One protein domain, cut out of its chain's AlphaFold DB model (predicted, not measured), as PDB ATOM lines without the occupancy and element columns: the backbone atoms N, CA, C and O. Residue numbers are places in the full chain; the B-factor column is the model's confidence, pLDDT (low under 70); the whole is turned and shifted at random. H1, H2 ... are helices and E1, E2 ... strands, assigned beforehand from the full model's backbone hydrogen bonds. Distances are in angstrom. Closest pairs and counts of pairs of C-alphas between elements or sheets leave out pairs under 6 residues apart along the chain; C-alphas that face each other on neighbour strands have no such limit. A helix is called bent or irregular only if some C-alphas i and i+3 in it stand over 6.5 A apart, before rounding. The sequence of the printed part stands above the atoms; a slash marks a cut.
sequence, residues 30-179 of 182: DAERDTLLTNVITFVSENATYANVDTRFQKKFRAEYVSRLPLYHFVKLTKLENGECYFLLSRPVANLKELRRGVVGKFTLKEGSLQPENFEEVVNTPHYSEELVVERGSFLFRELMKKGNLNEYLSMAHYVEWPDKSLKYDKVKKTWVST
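This is residues 30 to 179 of the 182 residues of an uncharacterized protein of Aquirufa antheringensis (UniProt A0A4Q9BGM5). Look for a twisted four-stranded sheet, E1 to E4, with the long helix H3 laid along one face and H1 on the opposite face, beside the strands and reaching toward both edge strands. H2 sits beyond H1, crossing it near perpendicular, and a small hairpin, E5 and E6, sits past the edge strand E4. The printed part has 150 residues, with three named helices and six named strands in the order H1 H2 E1 E2 E3 E4 H3 E5 E6; the large sheet runs E1 E2 E3 E4, antiparallel throughout, and the class is mixed. It is compact, with a radius of gyration of the C-alphas of 14.6 A, and rounded, spanning 40 by 38 by 32 A.

Begin with E1, residues 73 to 79, E2, 84 to 93, E3, 96 to 109, and E4, 116 to 124: a meander, each strand the antiparallel neighbour of the one before. Find N 75 and O 88 at 2.8 A for E1 and E2, N 103 and O 89 at 2.8 A for E2 and E3, and N 117 and O 108 at 2.8 A for E3 and E4. E3 bends by 80 degrees at residue 99, E4 by 65 degrees at residue 119. H3, residues 130 to 147, lies over E2 and E3 at a height over the sheet of 8.3 A; its closest C-alphas to E3 are Val 133 and Gly 102, 5.4 A apart. H1, residues 30 to 44, is on the opposite face, over none of the strands; its Asn 39 and Pro 116 of E4 have the closest C-alphas, 7.0 A apart. H2, residues 59 to 67, touches residues 38 to 42 of H1, about perpendicular at 75 degrees, with C-alphas 38 and 66 closest at 6.1 A. E5, residues 167 to 170, and E6, 175 to 178, form a hairpin with N 170 and O 175 at 2.8 A; the closest C-alphas of E4 and E5, Glu 121 and Tyr 169, are 6.9 A apart. In H3 every O i to N i+4 pair is within hydrogen-bond range; in H1 10 of 11 are, in H2 3 of 5.

Find C-alpha 30 at (38.798, -5.915, -28.161); from there H1 runs 20.5 A. H2 runs 14.0 A and is irregular, with C-alphas 60 and 63 7.2 A apart. E1 measures 16.3 A, E2 27.4 A, E3 31.6 A and E4 18.3 A. H3 runs 25.1 A to C-alpha 147 at (35.170, -27.612, -48.880). E5 measures 9.5 A, and E6 runs 10.0 A to C-alpha 178 at (37.746, -41.952, -27.028).

The C-alphas farthest apart, Lys 60 and Glu 152, are 40.9 A apart. The long links are H1 to H2 and H3 to E5. The printed part has no cut; its mean pLDDT is 96.7, and no printed residue is under 70.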
ATOM      1  N   ASP A  30      37.881  -5.229 -29.088       95.94
ATOM      2  CA  ASP A  30      38.798  -5.915 -28.161       95.94
ATOM      3  C   ASP A  30      38.058  -6.648 -27.031       95.94
ATOM      4  O   ASP A  30      38.284  -7.833 -26.791       95.94
ATOM      5  N   ALA A  31      37.090  -5.981 -26.395       97.44
ATOM      6  CA  ALA A  31      36.295  -6.572 -25.318       97.44
ATOM      7  C   ALA A  31      35.417  -7.742 -25.802       97.44
ATOM      8  O   ALA A  31      35.203  -8.723 -25.077       97.44
ATOM      9  N   GLU A  32      34.905  -7.655 -27.031       98.19
ATOM     10  CA  GLU A  32      34.151  -8.741 -27.650       98.19
ATOM     11  C   GLU A  32      35.070  -9.913 -28.005       98.19
ATOM     12  O   GLU A  32      34.705 -11.062 -27.752       98.19
ATOM     13  N   ARG A  33      36.283  -9.652 -28.510       97.69
ATOM     14  CA  ARG A  33      37.282 -10.690 -28.800       97.69
ATOM     15  C   ARG A  33      37.698 -11.434 -27.544       97.69
ATOM     16  O   ARG A  33      37.658 -12.660 -27.558       97.69
ATOM     17  N   ASP A  34      37.994 -10.741 -26.449       98.25
ATOM     18  CA  ASP A  34      38.331 -11.381 -25.170       98.25
ATOM     19  C   ASP A  34      37.178 -12.245 -24.649       98.25
ATOM     20  O   ASP A  34      37.363 -13.369 -24.162       98.25
ATOM     21  N   THR A  35      35.950 -11.741 -24.785       98.44
ATOM     22  CA  THR A  35      34.754 -12.472 -24.372       98.44
ATOM     23  C   THR A  35      34.551 -13.729 -25.215       98.44
ATOM     24  O   THR A  35      34.389 -14.814 -24.651       98.44
ATOM     25  N   LEU A  36      34.602 -13.600 -26.544       98.75
ATOM     26  CA  LEU A  36      34.472 -14.701 -27.495       98.75
ATOM     27  C   LEU A  36      35.580 -15.735 -27.304       98.75
ATOM     28  O   LEU A  36      35.294 -16.924 -27.160       98.75
ATOM     29  N   LEU A  37      36.834 -15.286 -27.265       98.75
ATOM     30  CA  LEU A  37      37.994 -16.142 -27.086       98.75
ATOM     31  C   LEU A  37      37.874 -16.920 -25.784       98.75
ATOM     32  O   LEU A  37      38.103 -18.124 -25.786       98.75
ATOM     33  N   THR A  38      37.425 -16.296 -24.691       98.69
ATOM     34  CA  THR A  38      37.255 -17.077 -23.468       98.69
ATOM     35  C   THR A  38      36.154 -18.131 -23.587       98.69
ATOM     36  O   THR A  38      36.314 -19.236 -23.073       98.69
ATOM     37  N   ASN A  39      35.042 -17.821 -24.260       98.69
ATOM     38  CA  ASN A  39      33.984 -18.806 -24.480       98.69
ATOM     39  C   ASN A  39      34.506 -19.989 -25.314       98.69
ATOM     40  O   ASN A  39      34.177 -21.137 -25.021       98.69
ATOM     41  N   VAL A  40      35.368 -19.725 -26.304       98.75
ATOM     42  CA  VAL A  40      36.081 -20.758 -27.072       98.75
ATOM     43  C   VAL A  40      37.063 -21.536 -26.190       98.75
ATOM     44  O   VAL A  40      37.057 -22.764 -26.230       98.75
ATOM     45  N   ILE A  41      37.845 -20.870 -25.332       98.50
ATOM     46  CA  ILE A  41      38.744 -21.514 -24.356       98.50
ATOM     47  C   ILE A  41      37.970 -22.505 -23.479       98.50
ATOM     48  O   ILE A  41      38.462 -23.605 -23.233       98.50
ATOM     49  N   THR A  42      36.754 -22.175 -23.038       98.44
ATOM     50  CA  THR A  42      35.916 -23.098 -22.254       98.44
ATOM     51  C   THR A  42      35.569 -24.385 -23.017       98.44
ATOM     52  O   THR A  42      35.401 -25.434 -22.393       98.44
ATOM     53  N   PHE A  43      35.500 -24.350 -24.353       98.19
ATOM     54  CA  PHE A  43      35.326 -25.558 -25.162       98.19
ATOM     55  C   PHE A  43      36.616 -26.366 -25.316       98.19
ATOM     56  O   PHE A  43      36.566 -27.586 -25.163       98.19
ATOM     57  N   VAL A  44      37.729 -25.689 -25.619       97.31
ATOM     58  CA  VAL A  44      38.957 -26.335 -26.119       97.31
ATOM     59  C   VAL A  44      40.003 -26.633 -25.044       97.31
ATOM     60  O   VAL A  44      40.914 -27.424 -25.275       97.31
ATOM     61  N   SER A  45      39.943 -25.959 -23.897       95.62
ATOM     62  CA  SER A  45      40.896 -26.167 -22.803       95.62
ATOM     63  C   SER A  45      40.396 -27.232 -21.833       95.62
ATOM     64  O   SER A  45      39.235 -27.643 -21.873       95.62
ATOM     65  N   GLU A  46      41.275 -27.674 -20.936       94.62
ATOM     66  CA  GLU A  46      40.874 -28.519 -19.811       94.62
ATOM     67  C   GLU A  46      39.748 -27.855 -19.012       94.62
ATOM     68  O   GLU A  46      39.635 -26.628 -18.954       94.62
ATOM     69  N   ASN A  47      38.898 -28.648 -18.367       97.00
ATOM     70  CA  ASN A  47      37.873 -28.065 -17.512       97.00
ATOM     71  C   ASN A  47      38.517 -27.238 -16.389       97.00
ATOM     72  O   ASN A  47      39.612 -27.543 -15.920       97.00
ATOM     73  N   ALA A  48      37.840 -26.166 -15.977       97.69
ATOM     74  CA  ALA A  48      38.197 -25.462 -14.757       97.69
ATOM     75  C   ALA A  48      38.184 -26.433 -13.568       97.69
ATOM     76  O   ALA A  48      37.495 -27.460 -13.601       97.69
ATOM     77  N   THR A  49      38.912 -26.114 -12.503       96.81
ATOM     78  CA  THR A  49      38.950 -26.984 -11.322       96.81
ATOM     79  C   THR A  49      37.526 -27.172 -10.782       96.81
ATOM     80  O   THR A  49      36.792 -26.205 -10.589       96.81
ATOM     81  N   TYR A  50      37.119 -28.427 -10.559       97.38
ATOM     82  CA  TYR A  50      35.758 -28.833 -10.156       97.38
ATOM     83  C   TYR A  50      34.649 -28.646 -11.206       97.38
ATOM     84  O   TYR A  50      33.478 -28.887 -10.902       97.38
ATOM     85  N   ALA A  51      34.983 -28.242 -12.430       97.88
ATOM     86  CA  ALA A  51      34.054 -28.263 -13.551       97.88
ATOM     87  C   ALA A  51      34.076 -29.617 -14.270       97.88
ATOM     88  O   ALA A  51      35.022 -30.399 -14.197       97.88
ATOM     89  N   ASN A  52      33.015 -29.873 -15.023       96.94
ATOM     90  CA  ASN A  52      32.906 -30.976 -15.969       96.94
ATOM     91  C   ASN A  52      32.267 -30.471 -17.273       96.94
ATOM     92  O   ASN A  52      31.921 -29.292 -17.383       96.94
ATOM     93  N   VAL A  53      32.090 -31.357 -18.253       95.00
ATOM     94  CA  VAL A  53      31.550 -31.009 -19.580       95.00
ATOM     95  C   VAL A  53      30.199 -30.282 -19.501       95.00
ATOM     96  O   VAL A  53      29.973 -29.353 -20.277       95.00
ATOM     97  N   ASP A  54      29.353 -30.640 -18.532       95.94
ATOM     98  CA  ASP A  54      28.007 -30.080 -18.368       95.94
ATOM     99  C   ASP A  54      28.001 -28.763 -17.576       95.94
ATOM    100  O   ASP A  54      27.110 -27.929 -17.726       95.94
ATOM    101  N   THR A  55      29.001 -28.552 -16.717       97.75
ATOM    102  CA  THR A  55      29.042 -27.424 -15.774       97.75
ATOM    103  C   THR A  55      30.075 -26.353 -16.123       97.75
ATOM    104  O   THR A  55      30.003 -25.260 -15.565       97.75
ATOM    105  N   ARG A  56      30.994 -26.604 -17.063       97.56
ATOM    106  CA  ARG A  56      32.100 -25.699 -17.444       97.56
ATOM    107  C   ARG A  56      31.688 -24.284 -17.857       97.56
ATOM    108  O   ARG A  56      32.461 -23.354 -17.669       97.56
ATOM    109  N   PHE A  57      30.458 -24.088 -18.333       97.69
ATOM    110  CA  PHE A  57      29.927 -22.760 -18.682       97.69
ATOM    111  C   PHE A  57      29.268 -22.014 -17.510       97.69
ATOM    112  O   PHE A  57      28.797 -20.889 -17.677       97.69
ATOM    113  N   GLN A  58      29.216 -22.594 -16.306       98.31
ATOM    114  CA  GLN A  58      28.684 -21.894 -15.137       98.31
ATOM    115  C   GLN A  58      29.556 -20.684 -14.781       98.31
ATOM    116  O   GLN A  58      30.783 -20.772 -14.716       98.31
ATOM    117  N   LYS A  59      28.908 -19.560 -14.450       98.00
ATOM    118  CA  LYS A  59      29.558 -18.267 -14.157       98.00
ATOM    119  C   LYS A  59      30.706 -18.364 -13.143       98.00
ATOM    120  O   LYS A  59      31.698 -17.656 -13.291       98.00
ATOM    121  N   LYS A  60      30.599 -19.256 -12.151       98.12
ATOM    122  CA  LYS A  60      31.623 -19.463 -11.111       98.12
ATOM    123  C   LYS A  60      32.994 -19.888 -11.660       98.12
ATOM    124  O   LYS A  60      33.998 -19.591 -11.031       98.12
ATOM    125  N   PHE A  61      33.043 -20.526 -12.831       98.56
ATOM    126  CA  PHE A  61      34.288 -20.980 -13.462       98.56
ATOM    127  C   PHE A  61      34.886 -19.961 -14.437       98.56
ATOM    128  O   PHE A  61      36.030 -20.104 -14.863       98.56
ATOM    129  N   ARG A  62      34.139 -18.907 -14.794       98.19
ATOM    130  CA  ARG A  62      34.540 -17.958 -15.843       98.19
ATOM    131  C   ARG A  62      35.889 -17.305 -15.557       98.19
ATOM    132  O   ARG A  62      36.671 -17.152 -16.489       98.19
ATOM    133  N   ALA A  63      36.155 -16.946 -14.301       98.50
ATOM    134  CA  ALA A  63      37.397 -16.291 -13.893       98.50
ATOM    135  C   ALA A  63      38.639 -17.152 -14.182       98.50
ATOM    136  O   ALA A  63      39.662 -16.623 -14.606       98.50
ATOM    137  N   GLU A  64      38.534 -18.472 -14.028       98.44
ATOM    138  CA  GLU A  64      39.635 -19.384 -14.346       98.44
ATOM    139  C   GLU A  64      39.882 -19.469 -15.856       98.44
ATOM    140  O   GLU A  64      41.020 -19.542 -16.300       98.44
ATOM    141  N   TYR A  65      38.838 -19.399 -16.680       98.25
ATOM    142  CA  TYR A  65      39.033 -19.336 -18.128       98.25
ATOM    143  C   TYR A  65      39.569 -17.971 -18.589       98.25
ATOM    144  O   TYR A  65      40.374 -17.931 -19.516       98.25
ATOM    145  N   VAL A  66      39.188 -16.863 -17.929       98.44
ATOM    146  CA  VAL A  66      39.776 -15.527 -18.185       98.44
ATOM    147  C   VAL A  66      41.278 -15.557 -17.944       98.44
ATOM    148  O   VAL A  66      42.030 -15.047 -18.767       98.44
ATOM    149  N   SER A  67      41.735 -16.162 -16.843       97.94
ATOM    150  CA  SER A  67      43.166 -16.169 -16.507       97.94
ATOM    151  C   SER A  67      44.023 -16.910 -17.539       97.94
ATOM    152  O   SER A  67      45.230 -16.692 -17.603       97.94
ATOM    153  N   ARG A  68      43.401 -17.745 -18.380       96.75
ATOM    154  CA  ARG A  68      44.054 -18.464 -19.477       96.75
ATOM    155  C   ARG A  68      44.162 -17.639 -20.757       96.75
ATOM    156  O   ARG A  68      44.970 -18.014 -21.596       96.75
ATOM    157  N   LEU A  69      43.413 -16.540 -20.912       97.06
ATOM    158  CA  LEU A  69      43.393 -15.716 -22.134       97.06
ATOM    159  C   LEU A  69      44.784 -15.416 -22.717       97.06
ATOM    160  O   LEU A  69      44.954 -15.676 -23.904       97.06
ATOM    161  N   PRO A  70      45.801 -14.987 -21.937       96.19
ATOM    162  CA  PRO A  70      47.119 -14.651 -22.488       96.19
ATOM    163  C   PRO A  70      47.837 -15.819 -23.174       96.19
ATOM    164  O   PRO A  70      48.816 -15.622 -23.886       96.19
ATOM    165  N   LEU A  71      47.387 -17.051 -22.928       95.44
ATOM    166  CA  LEU A  71      47.977 -18.251 -23.502       95.44
ATOM    167  C   LEU A  71      47.347 -18.634 -24.841       95.44
ATOM    168  O   LEU A  71      47.873 -19.531 -25.489       95.44
ATOM    169  N   TYR A  72      46.246 -18.011 -25.256       97.50
ATOM    170  CA  TYR A  72      45.476 -18.375 -26.445       97.50
ATOM    171  C   TYR A  72      45.326 -17.161 -27.351       97.50
ATOM    172  O   TYR A  72      45.253 -16.033 -26.878       97.50
ATOM    173  N   HIS A  73      45.225 -17.388 -28.654       97.88
ATOM    174  CA  HIS A  73      44.810 -16.344 -29.586       97.88
ATOM    175  C   HIS A  73      44.224 -16.961 -30.854       97.88
ATOM    176  O   HIS A  73      44.589 -18.073 -31.256       97.88
ATOM    177  N   PHE A  74      43.299 -16.238 -31.485       98.50
ATOM    178  CA  PHE A  74      42.876 -16.563 -32.840       98.50
ATOM    179  C   PHE A  74      44.016 -16.223 -33.794       98.50
ATOM    180  O   PHE A  74      44.442 -15.076 -33.868       98.50
ATOM    181  N   VAL A  75      44.501 -17.223 -34.524       98.44
ATOM    182  CA  VAL A  75      45.407 -17.008 -35.657       98.44
ATOM    183  C   VAL A  75      44.595 -16.572 -36.873       98.44
ATOM    184  O   VAL A  75      45.021 -15.708 -37.632       98.44
ATOM    185  N   LYS A  76      43.419 -17.188 -37.062       98.62
ATOM    186  CA  LYS A  76      42.437 -16.794 -38.075       98.62
ATOM    187  C   LYS A  76      41.029 -16.886 -37.524       98.62
ATOM    188  O   LYS A  76      40.705 -17.820 -36.787       98.62
ATOM    189  N   LEU A  77      40.182 -15.959 -37.942       98.56
ATOM    190  CA  LEU A  77      38.750 -16.011 -37.726       98.56
ATOM    191  C   LEU A  77      38.027 -15.330 -38.887       98.56
ATOM    192  O   LEU A  77      38.315 -14.186 -39.221       98.56
ATOM    193  N   THR A  78      37.054 -16.024 -39.467       98.44
ATOM    194  CA  THR A  78      36.190 -15.482 -40.519       98.44
ATOM    195  C   THR A  78      34.744 -15.763 -40.164       98.44
ATOM    196  O   THR A  78      34.379 -16.909 -39.911       98.44
ATOM    197  N   LYS A  79      33.916 -14.716 -40.177       97.38
ATOM    198  CA  LYS A  79      32.462 -14.811 -40.049       97.38
ATOM    199  C   LYS A  79      31.822 -14.612 -41.422       97.38
ATOM    200  O   LYS A  79      32.030 -13.579 -42.061       97.38
ATOM    201  N   LEU A  80      31.061 -15.605 -41.864       96.00
ATOM    202  CA  LEU A  80      30.298 -15.580 -43.107       96.00
ATOM    203  C   LEU A  80      28.946 -14.882 -42.913       96.00
ATOM    204  O   LEU A  80      28.434 -14.761 -41.797       96.00
ATOM    205  N   GLU A  81      28.337 -14.452 -44.017       94.19
ATOM    206  CA  GLU A  81      27.026 -13.782 -44.018       94.19
ATOM    207  C   GLU A  81      25.901 -14.680 -43.481       94.19
ATOM    208  O   GLU A  81      24.968 -14.190 -42.851       94.19
ATOM    209  N   ASN A  82      26.021 -16.001 -43.658       94.00
ATOM    210  CA  ASN A  82      25.086 -16.994 -43.117       94.00
ATOM    211  C   ASN A  82      25.233 -17.210 -41.592       94.00
ATOM    212  O   ASN A  82      24.515 -18.027 -41.021       94.00
ATOM    213  N   GLY A  83      26.163 -16.507 -40.937       95.12
ATOM    214  CA  GLY A  83      26.409 -16.578 -39.497       95.12
ATOM    215  C   GLY A  83      27.392 -17.665 -39.057       95.12
ATOM    216  O   GLY A  83      27.705 -17.727 -37.866       95.12
ATOM    217  N   GLU A  84      27.906 -18.493 -39.972       97.44
ATOM    218  CA  GLU A  84      28.984 -19.430 -39.655       97.44
ATOM    219  C   GLU A  84      30.300 -18.687 -39.400       97.44
ATOM    220  O   GLU A  84      30.729 -17.839 -40.183       97.44
ATOM    221  N   CYS A  85      30.966 -19.050 -38.313       98.44
ATOM    222  CA  CYS A  85      32.312 -18.627 -37.973       98.44
ATOM    223  C   CYS A  85      33.265 -19.804 -38.164       98.44
ATOM    224  O   CYS A  85      33.084 -20.856 -37.552       98.44
ATOM    225  N   TYR A  86      34.312 -19.603 -38.954       98.81
ATOM    226  CA  TYR A  86      35.439 -20.520 -39.083       98.81
ATOM    227  C   TYR A  86      36.601 -19.953 -38.281       98.81
ATOM    228  O   TYR A  86      36.815 -18.738 -38.280       98.81
ATOM    229  N   PHE A  87      37.366 -20.812 -37.609       98.88
ATOM    230  CA  PHE A  87      38.499 -20.363 -36.808       98.88
ATOM    231  C   PHE A  87      39.713 -21.286 -36.921       98.88
ATOM    232  O   PHE A  87      39.591 -22.499 -37.097       98.88
ATOM    233  N   LEU A  88      40.886 -20.677 -36.766       98.88
ATOM    234  CA  LEU A  88      42.126 -21.322 -36.361       98.88
ATOM    235  C   LEU A  88      42.572 -20.670 -35.056       98.88
ATOM    236  O   LEU A  88      42.850 -19.471 -35.010       98.88
ATOM    237  N   LEU A  89      42.655 -21.467 -34.002       98.81
ATOM    238  CA  LEU A  89      43.086 -21.041 -32.679       98.81
ATOM    239  C   LEU A  89      44.442 -21.671 -32.359       98.81
ATOM    240  O   LEU A  89      44.594 -22.884 -32.495       98.81
ATOM    241  N   SER A  90      45.392 -20.875 -31.877       98.19
ATOM    242  CA  SER A  90      46.633 -21.389 -31.297       98.19
ATOM    243  C   SER A  90      46.490 -21.506 -29.780       98.19
ATOM    244  O   SER A  90      46.163 -20.530 -29.097       98.19
ATOM    245  N   ARG A  91      46.762 -22.694 -29.229       96.31
ATOM    246  CA  ARG A  91      46.707 -22.972 -27.784       96.31
ATOM    247  C   ARG A  91      47.998 -23.618 -27.260       96.31
ATOM    248  O   ARG A  91      48.689 -24.275 -28.041       96.31
ATOM    249  N   PRO A  92      48.325 -23.481 -25.960       94.81
ATOM    250  CA  PRO A  92      49.525 -24.087 -25.393       94.81
ATOM    251  C   PRO A  92      49.382 -25.610 -25.281       94.81
ATOM    252  O   PRO A  92      48.271 -26.145 -25.195       94.81
ATOM    253  N   VAL A  93      50.516 -26.306 -25.242       91.38
ATOM    254  CA  VAL A  93      50.581 -27.754 -25.013       91.38
ATOM    255  C   VAL A  93      51.102 -28.017 -23.607       91.38
ATOM    256  O   VAL A  93      52.310 -28.002 -23.374       91.38
ATOM    257  N   ALA A  94      50.192 -28.282 -22.666       83.38
ATOM    258  CA  ALA A  94      50.530 -28.515 -21.261       83.38
ATOM    259  C   ALA A  94      51.543 -27.464 -20.746       83.38
ATOM    260  O   ALA A  94      51.301 -26.264 -20.863       83.38
ATOM    261  N   ASN A  95      52.696 -27.906 -20.233       77.19
ATOM    262  CA  ASN A  95      53.760 -27.040 -19.714       77.19
ATOM    263  C   ASN A  95      54.864 -26.714 -20.745       77.19
ATOM    264  O   ASN A  95      55.904 -26.162 -20.379       77.19
ATOM    265  N   LEU A  96      54.682 -27.069 -22.020       83.38
ATOM    266  CA  LEU A  96      55.680 -26.868 -23.072       83.38
ATOM    267  C   LEU A  96      55.541 -25.458 -23.654       83.38
ATOM    268  O   LEU A  96      54.666 -25.196 -24.471       83.38
ATOM    269  N   LYS A  97      56.417 -24.542 -23.228       79.62
ATOM    270  CA  LYS A  97      56.352 -23.116 -23.606       79.62
ATOM    271  C   LYS A  97      56.520 -22.867 -25.108       79.62
ATOM    272  O   LYS A  97      55.868 -21.984 -25.649       79.62
ATOM    273  N   GLU A  98      57.353 -23.675 -25.757       89.56
ATOM    274  CA  GLU A  98      57.706 -23.521 -27.174       89.56
ATOM    275  C   GLU A  98      56.785 -24.303 -28.119       89.56
ATOM    276  O   GLU A  98      56.879 -24.150 -29.335       89.56
ATOM    277  N   LEU A  99      55.916 -25.168 -27.576       95.75
ATOM    278  CA  LEU A  99      55.040 -26.019 -28.373       95.75
ATOM    279  C   LEU A  99      53.580 -25.643 -28.199       95.75
ATOM    280  O   LEU A  99      53.056 -25.445 -27.101       95.75
ATOM    281  N   ARG A 100      52.914 -25.576 -29.340       97.62
ATOM    282  CA  ARG A 100      51.554 -25.096 -29.488       97.62
ATOM    283  C   ARG A 100      50.780 -26.058 -30.366       97.62
ATOM    284  O   ARG A 100      51.344 -26.901 -31.067       97.62
ATOM    285  N   ARG A 101      49.463 -25.964 -30.269       97.62
ATOM    286  CA  ARG A 101      48.518 -26.771 -31.031       97.62
ATOM    287  C   ARG A 101      47.552 -25.842 -31.741       97.62
ATOM    288  O   ARG A 101      46.930 -24.998 -31.097       97.62
ATOM    289  N   GLY A 102      47.415 -26.034 -33.046       98.50
ATOM    290  CA  GLY A 102      46.362 -25.424 -33.839       98.50
ATOM    291  C   GLY A 102      45.065 -26.198 -33.663       98.50
ATOM    292  O   GLY A 102      45.054 -27.420 -33.799       98.50
ATOM    293  N   VAL A 103      43.982 -25.490 -33.373       98.75
ATOM    294  CA  VAL A 103      42.616 -26.016 -33.365       98.75
ATOM    295  C   VAL A 103      41.883 -25.360 -34.524       98.75
ATOM    296  O   VAL A 103      41.688 -24.143 -34.516       98.75
ATOM    297  N   VAL A 104      41.513 -26.153 -35.524       98.88
ATOM    298  CA  VAL A 104      40.756 -25.690 -36.690       98.88
ATOM    299  C   VAL A 104      39.324 -26.151 -36.529       98.88
ATOM    300  O   VAL A 104      39.056 -27.340 -36.343       98.88
ATOM    301  N   GLY A 105      38.391 -25.216 -36.605       98.75
ATOM    302  CA  GLY A 105      37.007 -25.523 -36.306       98.75
ATOM    303  C   GLY A 105      36.022 -24.509 -36.837       98.75
ATOM    304  O   GLY A 105      36.365 -23.580 -37.574       98.75
ATOM    305  N   LYS A 106      34.770 -24.713 -36.441       98.69
ATOM    306  CA  LYS A 106      33.666 -23.822 -36.776       98.69
ATOM    307  C   LYS A 106      32.623 -23.761 -35.672       98.69
ATOM    308  O   LYS A 106      32.533 -24.654 -34.831       98.69
ATOM    309  N   PHE A 107      31.849 -22.689 -35.670       98.75
ATOM    310  CA  PHE A 107      30.708 -22.487 -34.785       98.75
ATOM    311  C   PHE A 107      29.749 -21.459 -35.382       98.75
ATOM    312  O   PHE A 107      30.096 -20.738 -36.309       98.75
ATOM    313  N   THR A 108      28.556 -21.346 -34.817       98.50
ATOM    314  CA  THR A 108      27.672 -20.187 -35.003       98.50
ATOM    315  C   THR A 108      27.615 -19.400 -33.701       98.50
ATOM    316  O   THR A 108      27.874 -19.947 -32.631       98.50
ATOM    317  N   LEU A 109      27.290 -18.112 -33.749       98.44
ATOM    318  CA  LEU A 109      27.025 -17.354 -32.525       98.44
ATOM    319  C   LEU A 109      25.556 -17.479 -32.144       98.44
ATOM    320  O   LEU A 109      24.683 -17.310 -32.994       98.44
ATOM    321  N   LYS A 110      25.289 -17.718 -30.858       97.88
ATOM    322  CA  LYS A 110      23.944 -17.554 -30.314       97.88
ATOM    323  C   LYS A 110      23.508 -16.103 -30.496       97.88
ATOM    324  O   LYS A 110      24.245 -15.191 -30.112       97.88
ATOM    325  N   GLU A 111      22.304 -15.906 -31.026       95.56
ATOM    326  CA  GLU A 111      21.750 -14.587 -31.331       95.56
ATOM    327  C   GLU A 111      21.883 -13.607 -30.151       95.56
ATOM    328  O   GLU A 111      21.611 -13.946 -28.996       95.56
ATOM    329  N   GLY A 112      22.358 -12.394 -30.448       95.62
ATOM    330  CA  GLY A 112      22.563 -11.339 -29.452       95.62
ATOM    331  C   GLY A 112      23.677 -11.609 -28.433       95.62
ATOM    332  O   GLY A 112      23.731 -10.932 -27.409       95.62
ATOM    333  N   SER A 113      24.556 -12.591 -28.664       97.38
ATOM    334  CA  SER A 113      25.631 -12.929 -27.726       97.38
ATOM    335  C   SER A 113      26.924 -13.378 -28.415       97.38
ATOM    336  O   SER A 113      26.951 -13.710 -29.596       97.38
ATOM    337  N   LEU A 114      28.005 -13.448 -27.637       98.00
ATOM    338  CA  LEU A 114      29.306 -13.977 -28.065       98.00
ATOM    339  C   LEU A 114      29.495 -15.453 -27.690       98.00
ATOM    340  O   LEU A 114      30.621 -15.945 -27.649       98.00
ATOM    341  N   GLN A 115      28.415 -16.152 -27.336       98.25
ATOM    342  CA  GLN A 115      28.456 -17.563 -26.973       98.25
ATOM    343  C   GLN A 115      28.428 -18.421 -28.246       98.25
ATOM    344  O   GLN A 115      27.438 -18.365 -28.979       98.25
ATOM    345  N   PRO A 116      29.453 -19.258 -28.500       98.38
ATOM    346  CA  PRO A 116      29.393 -20.225 -29.583       98.38
ATOM    347  C   PRO A 116      28.304 -21.283 -29.356       98.38
ATOM    348  O   PRO A 116      28.172 -21.856 -28.267       98.38
ATOM    349  N   GLU A 117      27.579 -21.576 -30.425       96.94
ATOM    350  CA  GLU A 117      26.664 -22.695 -30.630       96.94
ATOM    351  C   GLU A 117      27.157 -23.541 -31.808       96.94
ATOM    352  O   GLU A 117      28.001 -23.102 -32.587       96.94
ATOM    353  N   ASN A 118      26.686 -24.790 -31.906       97.50
ATOM    354  CA  ASN A 118      27.140 -25.737 -32.938       97.50
ATOM    355  C   ASN A 118      28.676 -25.837 -33.048       97.50
ATOM    356  O   ASN A 118      29.221 -26.026 -34.131       97.50
ATOM    357  N   PHE A 119      29.366 -25.659 -31.916       98.56
ATOM    358  CA  PHE A 119      30.820 -25.605 -31.854       98.56
ATOM    359  C   PHE A 119      31.433 -26.966 -32.195       98.56
ATOM    360  O   PHE A 119      31.048 -27.990 -31.624       98.56
ATOM    361  N   GLU A 120      32.403 -26.954 -33.103       98.50
ATOM    362  CA  GLU A 120      33.109 -28.131 -33.587       98.50
ATOM    363  C   GLU A 120      34.608 -27.838 -33.712       98.50
ATOM    364  O   GLU A 120      35.007 -26.951 -34.467       98.50
ATOM    365  N   GLU A 121      35.440 -28.619 -33.012       98.50
ATOM    366  CA  GLU A 121      36.848 -28.789 -33.392       98.50
ATOM    367  C   GLU A 121      36.873 -29.819 -34.525       98.50
ATOM    368  O   GLU A 121      36.568 -30.992 -34.309       98.50
ATOM    369  N   VAL A 122      37.166 -29.375 -35.748       98.56
ATOM    370  CA  VAL A 122      37.168 -30.251 -36.927       98.56
ATOM    371  C   VAL A 122      38.464 -31.051 -36.969       98.56
ATOM    372  O   VAL A 122      38.427 -32.261 -37.177       98.56
ATOM    373  N   VAL A 123      39.600 -30.383 -36.747       98.62
ATOM    374  CA  VAL A 123      40.911 -31.027 -36.609       98.62
ATOM    375  C   VAL A 123      41.803 -30.272 -35.629       98.62
ATOM    376  O   VAL A 123      41.730 -29.045 -35.533       98.62
ATOM    377  N   ASN A 124      42.715 -31.002 -34.988       98.44
ATOM    378  CA  ASN A 124      43.825 -30.426 -34.236       98.44
ATOM    379  C   ASN A 124      45.155 -30.795 -34.893       98.44
ATOM    380  O   ASN A 124      45.378 -31.953 -35.247       98.44
ATOM    381  N   THR A 125      46.058 -29.823 -35.020       98.38
ATOM    382  CA  THR A 125      47.415 -30.069 -35.524       98.38
ATOM    383  C   THR A 125      48.245 -30.827 -34.491       98.38
ATOM    384  O   THR A 125      47.946 -30.730 -33.297       98.38
ATOM    385  N   PRO A 126      49.337 -31.495 -34.896       97.56
ATOM    386  CA  PRO A 126      50.361 -31.925 -33.955       97.56
ATOM    387  C   PRO A 126      50.980 -30.756 -33.176       97.56
ATOM    388  O   PRO A 126      50.779 -29.581 -33.506       97.56
ATOM    389  N   HIS A 127      51.741 -31.094 -32.136       97.12
ATOM    390  CA  HIS A 127      52.497 -30.131 -31.339       97.12
ATOM    391  C   HIS A 127      53.681 -29.565 -32.132       97.12
ATOM    392  O   HIS A 127      54.613 -30.301 -32.457       97.12
ATOM    393  N   TYR A 128      53.668 -28.261 -32.400       96.75
ATOM    394  CA  TYR A 128      54.712 -27.578 -33.169       96.75
ATOM    395  C   TYR A 128      55.064 -26.208 -32.590       96.75
ATOM    396  O   TYR A 128      54.388 -25.720 -31.687       96.75
ATOM    397  N   SER A 129      56.112 -25.578 -33.129       96.81
ATOM    398  CA  SER A 129      56.329 -24.142 -32.947       96.81
ATOM    399  C   SER A 129      55.119 -23.347 -33.447       96.81
ATOM    400  O   SER A 129      54.372 -23.813 -34.311       96.81
ATOM    401  N   GLU A 130      54.944 -22.128 -32.933       96.38
ATOM    402  CA  GLU A 130      53.858 -21.238 -33.367       96.38
ATOM    403  C   GLU A 130      53.860 -21.040 -34.888       96.38
ATOM    404  O   GLU A 130      52.824 -21.186 -35.522       96.38
ATOM    405  N   GLU A 131      55.026 -20.805 -35.495       97.50
ATOM    406  CA  GLU A 131      55.158 -20.613 -36.945       97.50
ATOM    407  C   GLU A 131      54.576 -21.785 -37.750       97.50
ATOM    408  O   GLU A 131      53.776 -21.584 -38.664       97.50
ATOM    409  N   LEU A 132      54.902 -23.023 -37.367       97.69
ATOM    410  CA  LEU A 132      54.389 -24.217 -38.040       97.69
ATOM    411  C   LEU A 132      52.899 -24.454 -37.759       97.69
ATOM    412  O   LEU A 132      52.185 -24.940 -38.641       97.69
ATOM    413  N   VAL A 133      52.412 -24.111 -36.559       98.06
ATOM    414  CA  VAL A 133      50.972 -24.115 -36.251       98.06
ATOM    415  C   VAL A 133      50.237 -23.139 -37.165       98.06
ATOM    416  O   VAL A 133      49.216 -23.506 -37.750       98.06
ATOM    417  N   VAL A 134      50.769 -21.925 -37.335       98.31
ATOM    418  CA  VAL A 134      50.207 -20.910 -38.226       98.31
ATOM    419  C   VAL A 134      50.225 -21.411 -39.665       98.31
ATOM    420  O   VAL A 134      49.183 -21.386 -40.313       98.31
ATOM    421  N   GLU A 135      51.348 -21.918 -40.171       98.38
ATOM    422  CA  GLU A 135      51.472 -22.396 -41.553       98.38
ATOM    423  C   GLU A 135      50.479 -23.530 -41.863       98.38
ATOM    424  O   GLU A 135      49.628 -23.413 -42.755       98.38
ATOM    425  N   ARG A 136      50.550 -24.624 -41.094       98.44
ATOM    426  CA  ARG A 136      49.765 -25.843 -41.344       98.44
ATOM    427  C   ARG A 136      48.303 -25.667 -40.972       98.44
ATOM    428  O   ARG A 136      47.417 -26.096 -41.713       98.44
ATOM    429  N   GLY A 137      48.043 -24.989 -39.860       98.56
ATOM    430  CA  GLY A 137      46.698 -24.628 -39.440       98.56
ATOM    431  C   GLY A 137      46.017 -23.716 -40.456       98.56
ATOM    432  O   GLY A 137      44.846 -23.917 -40.759       98.56
ATOM    433  N   SER A 138      46.740 -22.757 -41.048       98.56
ATOM    434  CA  SER A 138      46.177 -21.859 -42.065       98.56
ATOM    435  C   SER A 138      45.818 -22.592 -43.352       98.56
ATOM    436  O   SER A 138      44.824 -22.251 -43.991       98.56
ATOM    437  N   PHE A 139      46.606 -23.596 -43.744       98.62
ATOM    438  CA  PHE A 139      46.252 -24.477 -44.855       98.62
ATOM    439  C   PHE A 139      44.930 -25.207 -44.582       98.62
ATOM    440  O   PHE A 139      43.996 -25.093 -45.376       98.62
ATOM    441  N   LEU A 140      44.820 -25.874 -43.430       98.75
ATOM    442  CA  LEU A 140      43.611 -26.600 -43.032       98.75
ATOM    443  C   LEU A 140      42.398 -25.671 -42.889       98.75
ATOM    444  O   LEU A 140      41.309 -26.010 -43.335       98.75
ATOM    445  N   PHE A 141      42.579 -24.479 -42.324       98.81
ATOM    446  CA  PHE A 141      41.532 -23.463 -42.214       98.81
ATOM    447  C   PHE A 141      40.956 -23.086 -43.584       98.81
ATOM    448  O   PHE A 141      39.741 -23.125 -43.776       98.81
ATOM    449  N   ARG A 142      41.820 -22.774 -44.562       98.50
ATOM    450  CA  ARG A 142      41.382 -22.412 -45.918       98.50
ATOM    451  C   ARG A 142      40.652 -23.559 -46.606       98.50
ATOM    452  O   ARG A 142      39.615 -23.335 -47.225       98.50
ATOM    453  N   GLU A 143      41.164 -24.781 -46.481       98.56
ATOM    454  CA  GLU A 143      40.511 -25.952 -47.067       98.56
ATOM    455  C   GLU A 143      39.165 -26.256 -46.399       98.56
ATOM    456  O   GLU A 143      38.205 -26.586 -47.097       98.56
ATOM    457  N   LEU A 144      39.045 -26.049 -45.083       98.56
ATOM    458  CA  LEU A 144      37.774 -26.175 -44.375       98.56
ATOM    459  C   LEU A 144      36.753 -25.151 -44.881       98.56
ATOM    460  O   LEU A 144      35.623 -25.536 -45.171       98.56
ATOM    461  N   MET A 145      37.134 -23.879 -45.036       97.44
ATOM    462  CA  MET A 145      36.229 -22.860 -45.587       97.44
ATOM    463  C   MET A 145      35.817 -23.170 -47.030       97.44
ATOM    464  O   MET A 145      34.678 -22.933 -47.419       97.44
ATOM    465  N   LYS A 146      36.739 -23.711 -47.835       97.19
ATOM    466  CA  LYS A 146      36.503 -24.012 -49.252       97.19
ATOM    467  C   LYS A 146      35.611 -25.236 -49.465       97.19
ATOM    468  O   LYS A 146      34.797 -25.240 -50.385       97.19
ATOM    469  N   LYS A 147      35.800 -26.293 -48.671       96.94
ATOM    470  CA  LYS A 147      35.170 -27.612 -48.880       96.94
ATOM    471  C   LYS A 147      34.079 -27.944 -47.860       96.94
ATOM    472  O   LYS A 147      33.369 -28.936 -48.020       96.94
ATOM    473  N   GLY A 148      33.986 -27.184 -46.771       94.94
ATOM    474  CA  GLY A 148      33.084 -27.442 -45.644       94.94
ATOM    475  C   GLY A 148      33.476 -28.638 -44.760       94.94
ATOM    476  O   GLY A 148      32.819 -28.879 -43.745       94.94
ATOM    477  N   ASN A 149      34.530 -29.382 -45.122       96.06
ATOM    478  CA  ASN A 149      35.064 -30.536 -44.392       96.06
ATOM    479  C   ASN A 149      36.563 -30.752 -44.695       96.06
ATOM    480  O   ASN A 149      37.091 -30.174 -45.643       96.06
ATOM    481  N   LEU A 150      37.233 -31.604 -43.907       97.88
ATOM    482  CA  LEU A 150      38.671 -31.899 -44.027       97.88
ATOM    483  C   LEU A 150      38.990 -33.393 -44.214       97.88
ATOM    484  O   LEU A 150      40.118 -33.812 -43.963       97.88
ATOM    485  N   ASN A 151      38.029 -34.199 -44.673       95.94
ATOM    486  CA  ASN A 151      38.165 -35.661 -44.738       95.94
ATOM    487  C   ASN A 151      39.393 -36.122 -45.542       95.94
ATOM    488  O   ASN A 151      40.085 -37.053 -45.136       95.94
ATOM    489  N   GLU A 152      39.696 -35.437 -46.646       96.38
ATOM    490  CA  GLU A 152      40.844 -35.729 -47.521       96.38
ATOM    491  C   GLU A 152      42.206 -35.505 -46.843       96.38
ATOM    492  O   GLU A 152      43.216 -36.044 -47.290       96.38
ATOM    493  N   TYR A 153      42.245 -34.722 -45.763       97.25
ATOM    494  CA  TYR A 153      43.475 -34.322 -45.079       97.25
ATOM    495  C   TYR A 153      43.726 -35.095 -43.786       97.25
ATOM    496  O   TYR A 153      44.812 -34.989 -43.222       97.25
ATOM    497  N   LEU A 154      42.763 -35.899 -43.321       96.12
ATOM    498  CA  LEU A 154      42.871 -36.609 -42.041       96.12
ATOM    499  C   LEU A 154      44.041 -37.603 -42.003       96.12
ATOM    500  O   LEU A 154      44.586 -37.867 -40.938       96.12
ATOM    501  N   SER A 155      44.467 -38.133 -43.154       94.88
ATOM    502  CA  SER A 155      45.631 -39.024 -43.241       94.88
ATOM    503  C   SER A 155      46.975 -38.288 -43.277       94.88
ATOM    504  O   SER A 155      48.024 -38.931 -43.219       94.88
ATOM    505  N   MET A 156      46.988 -36.956 -43.392       97.00
ATOM    506  CA  MET A 156      48.219 -36.167 -43.384       97.00
ATOM    507  C   MET A 156      48.690 -35.953 -41.944       97.00
ATOM    508  O   MET A 156      48.503 -34.879 -41.382       97.00
ATOM    509  N   ALA A 157      49.353 -36.952 -41.358       95.25
ATOM    510  CA  ALA A 157      49.781 -36.945 -39.951       95.25
ATOM    511  C   ALA A 157      50.684 -35.756 -39.551       95.25
ATOM    512  O   ALA A 157      50.774 -35.393 -38.384       95.25
ATOM    513  N   HIS A 158      51.356 -35.115 -40.514       96.56
ATOM    514  CA  HIS A 158      52.119 -33.885 -40.269       96.56
ATOM    515  C   HIS A 158      51.226 -32.640 -40.111       96.56
ATOM    516  O   HIS A 158      51.668 -31.628 -39.575       96.56
ATOM    517  N   TYR A 159      49.982 -32.687 -40.572       97.81
ATOM    518  CA  TYR A 159      49.015 -31.590 -40.503       97.81
ATOM    519  C   TYR A 159      47.933 -31.848 -39.457       97.81
ATOM    520  O   TYR A 159      47.530 -30.913 -38.770       97.81
ATOM    521  N   VAL A 160      47.489 -33.096 -39.318       97.94
ATOM    522  CA  VAL A 160      46.369 -33.497 -38.464       97.94
ATOM    523  C   VAL A 160      46.840 -34.564 -37.484       97.94
ATOM    524  O   VAL A 160      47.341 -35.606 -37.893       97.94
ATOM    525  N   GLU A 161      46.675 -34.294 -36.191       96.94
ATOM    526  CA  GLU A 161      46.829 -35.297 -35.134       96.94
ATOM    527  C   GLU A 161      45.469 -35.843 -34.706       96.94
ATOM    528  O   GLU A 161      45.330 -37.050 -34.568       96.94
ATOM    529  N   TRP A 162      44.461 -34.974 -34.538       97.00
ATOM    530  CA  TRP A 162      43.091 -35.385 -34.208       97.00
ATOM    531  C   TRP A 162      42.100 -34.880 -35.260       97.00
ATOM    532  O   TRP A 162      42.260 -33.742 -35.713       97.00
ATOM    533  N   PRO A 163      41.061 -35.655 -35.623       96.75
ATOM    534  CA  PRO A 163      40.733 -37.000 -35.129       96.75
ATOM    535  C   PRO A 163      41.748 -38.073 -35.552       96.75
ATOM    536  O   PRO A 163      42.444 -37.918 -36.553       96.75
ATOM    537  N   ASP A 164      41.769 -39.183 -34.815       94.31
ATOM    538  CA  ASP A 164      42.519 -40.393 -35.165       94.31
ATOM    539  C   ASP A 164      41.696 -41.667 -34.872       94.31
ATOM    540  O   ASP A 164      40.488 -41.615 -34.631       94.31
ATOM    541  N   LYS A 165      42.328 -42.848 -34.917       91.62
ATOM    542  CA  LYS A 165      41.655 -44.136 -34.655       91.62
ATOM    543  C   LYS A 165      41.107 -44.258 -33.227       91.62
ATOM    544  O   LYS A 165      40.130 -44.973 -33.012       91.62
ATOM    545  N   SER A 166      41.740 -43.588 -32.272       92.25
ATOM    546  CA  SER A 166      41.456 -43.631 -30.838       92.25
ATOM    547  C   SER A 166      40.580 -42.472 -30.359       92.25
ATOM    548  O   SER A 166      39.975 -42.575 -29.290       92.25
ATOM    549  N   LEU A 167      40.479 -41.388 -31.140       95.12
ATOM    550  CA  LEU A 167      39.850 -40.136 -30.728       95.12
ATOM    551  C   LEU A 167      38.940 -39.547 -31.813       95.12
ATOM    552  O   LEU A 167      39.352 -39.319 -32.950       95.12
ATOM    553  N   LYS A 168      37.701 -39.216 -31.433       96.44
ATOM    554  CA  LYS A 168      36.731 -38.517 -32.291       96.44
ATOM    555  C   LYS A 168      36.108 -37.329 -31.567       96.44
ATOM    556  O   LYS A 168      35.995 -37.340 -30.343       96.44
ATOM    557  N   TYR A 169      35.659 -36.326 -32.315       97.50
ATOM    558  CA  TYR A 169      34.938 -35.199 -31.731       97.50
ATOM    559  C   TYR A 169      33.457 -35.546 -31.521       97.50
ATOM    560  O   TYR A 169      32.754 -35.929 -32.458       97.50
ATOM    561  N   ASP A 170      32.968 -35.410 -30.292       97.12
ATOM    562  CA  ASP A 170      31.549 -35.514 -29.960       97.12
ATOM    563  C   ASP A 170      30.906 -34.130 -30.096       97.12
ATOM    564  O   ASP A 170      31.138 -33.242 -29.275       97.12
ATOM    565  N   LYS A 171      30.082 -33.938 -31.131       96.00
ATOM    566  CA  LYS A 171      29.413 -32.655 -31.416       96.00
ATOM    567  C   LYS A 171      28.319 -32.294 -30.407       96.00
ATOM    568  O   LYS A 171      27.981 -31.120 -30.274       96.00
ATOM    569  N   VAL A 172      27.766 -33.275 -29.690       94.88
ATOM    570  CA  VAL A 172      26.741 -33.042 -28.662       94.88
ATOM    571  C   VAL A 172      27.413 -32.536 -27.392       94.88
ATOM    572  O   VAL A 172      27.047 -31.485 -26.866       94.88
ATOM    573  N   LYS A 173      28.452 -33.245 -26.937       94.75
ATOM    574  CA  LYS A 173      29.238 -32.877 -25.749       94.75
ATOM    575  C   LYS A 173      30.233 -31.744 -26.011       94.75
ATOM    576  O   LYS A 173      30.706 -31.108 -25.066       94.75
ATOM    577  N   LYS A 174      30.533 -31.475 -27.284       97.31
ATOM    578  CA  LYS A 174      31.503 -30.481 -27.771       97.31
ATOM    579  C   LYS A 174      32.878 -30.722 -27.156       97.31
ATOM    580  O   LYS A 174      33.442 -29.859 -26.482       97.31
ATOM    581  N   THR A 175      33.351 -31.957 -27.283       96.31
ATOM    582  CA  THR A 175      34.623 -32.407 -26.711       96.31
ATOM    583  C   THR A 175      35.154 -33.623 -27.460       96.31
ATOM    584  O   THR A 175      34.388 -34.380 -28.059       96.31
ATOM    585  N   TRP A 176      36.466 -33.826 -27.412       96.12
ATOM    586  CA  TRP A 176      37.096 -35.040 -27.913       96.12
ATOM    587  C   TRP A 176      36.807 -36.211 -26.970       96.12
ATOM    588  O   TRP A 176      36.983 -36.106 -25.758       96.12
ATOM    589  N   VAL A 177      36.367 -37.337 -27.527       95.50
ATOM    590  CA  VAL A 177      36.056 -38.563 -26.785       95.50
ATOM    591  C   VAL A 177      36.797 -39.745 -27.389       95.50
ATOM    592  O   VAL A 177      37.005 -39.810 -28.605       95.50
ATOM    593  N   SER A 178      37.167 -40.705 -26.541       93.38
ATOM    594  CA  SER A 178      37.746 -41.952 -27.028       93.38
ATOM    595  C   SER A 178      36.737 -42.714 -27.890       93.38
ATOM    596  O   SER A 178      35.540 -42.755 -27.593       93.38
ATOM    597  N   THR A 179      37.220 -43.337 -28.960       86.81
ATOM    598  CA  THR A 179      36.435 -44.243 -29.807       86.81
ATOM    599  C   THR A 179      36.218 -45.610 -29.154       86.81
ATOM    600  O   THR A 179      35.394 -46.377 -29.646       86.81
TER     601      THR A 179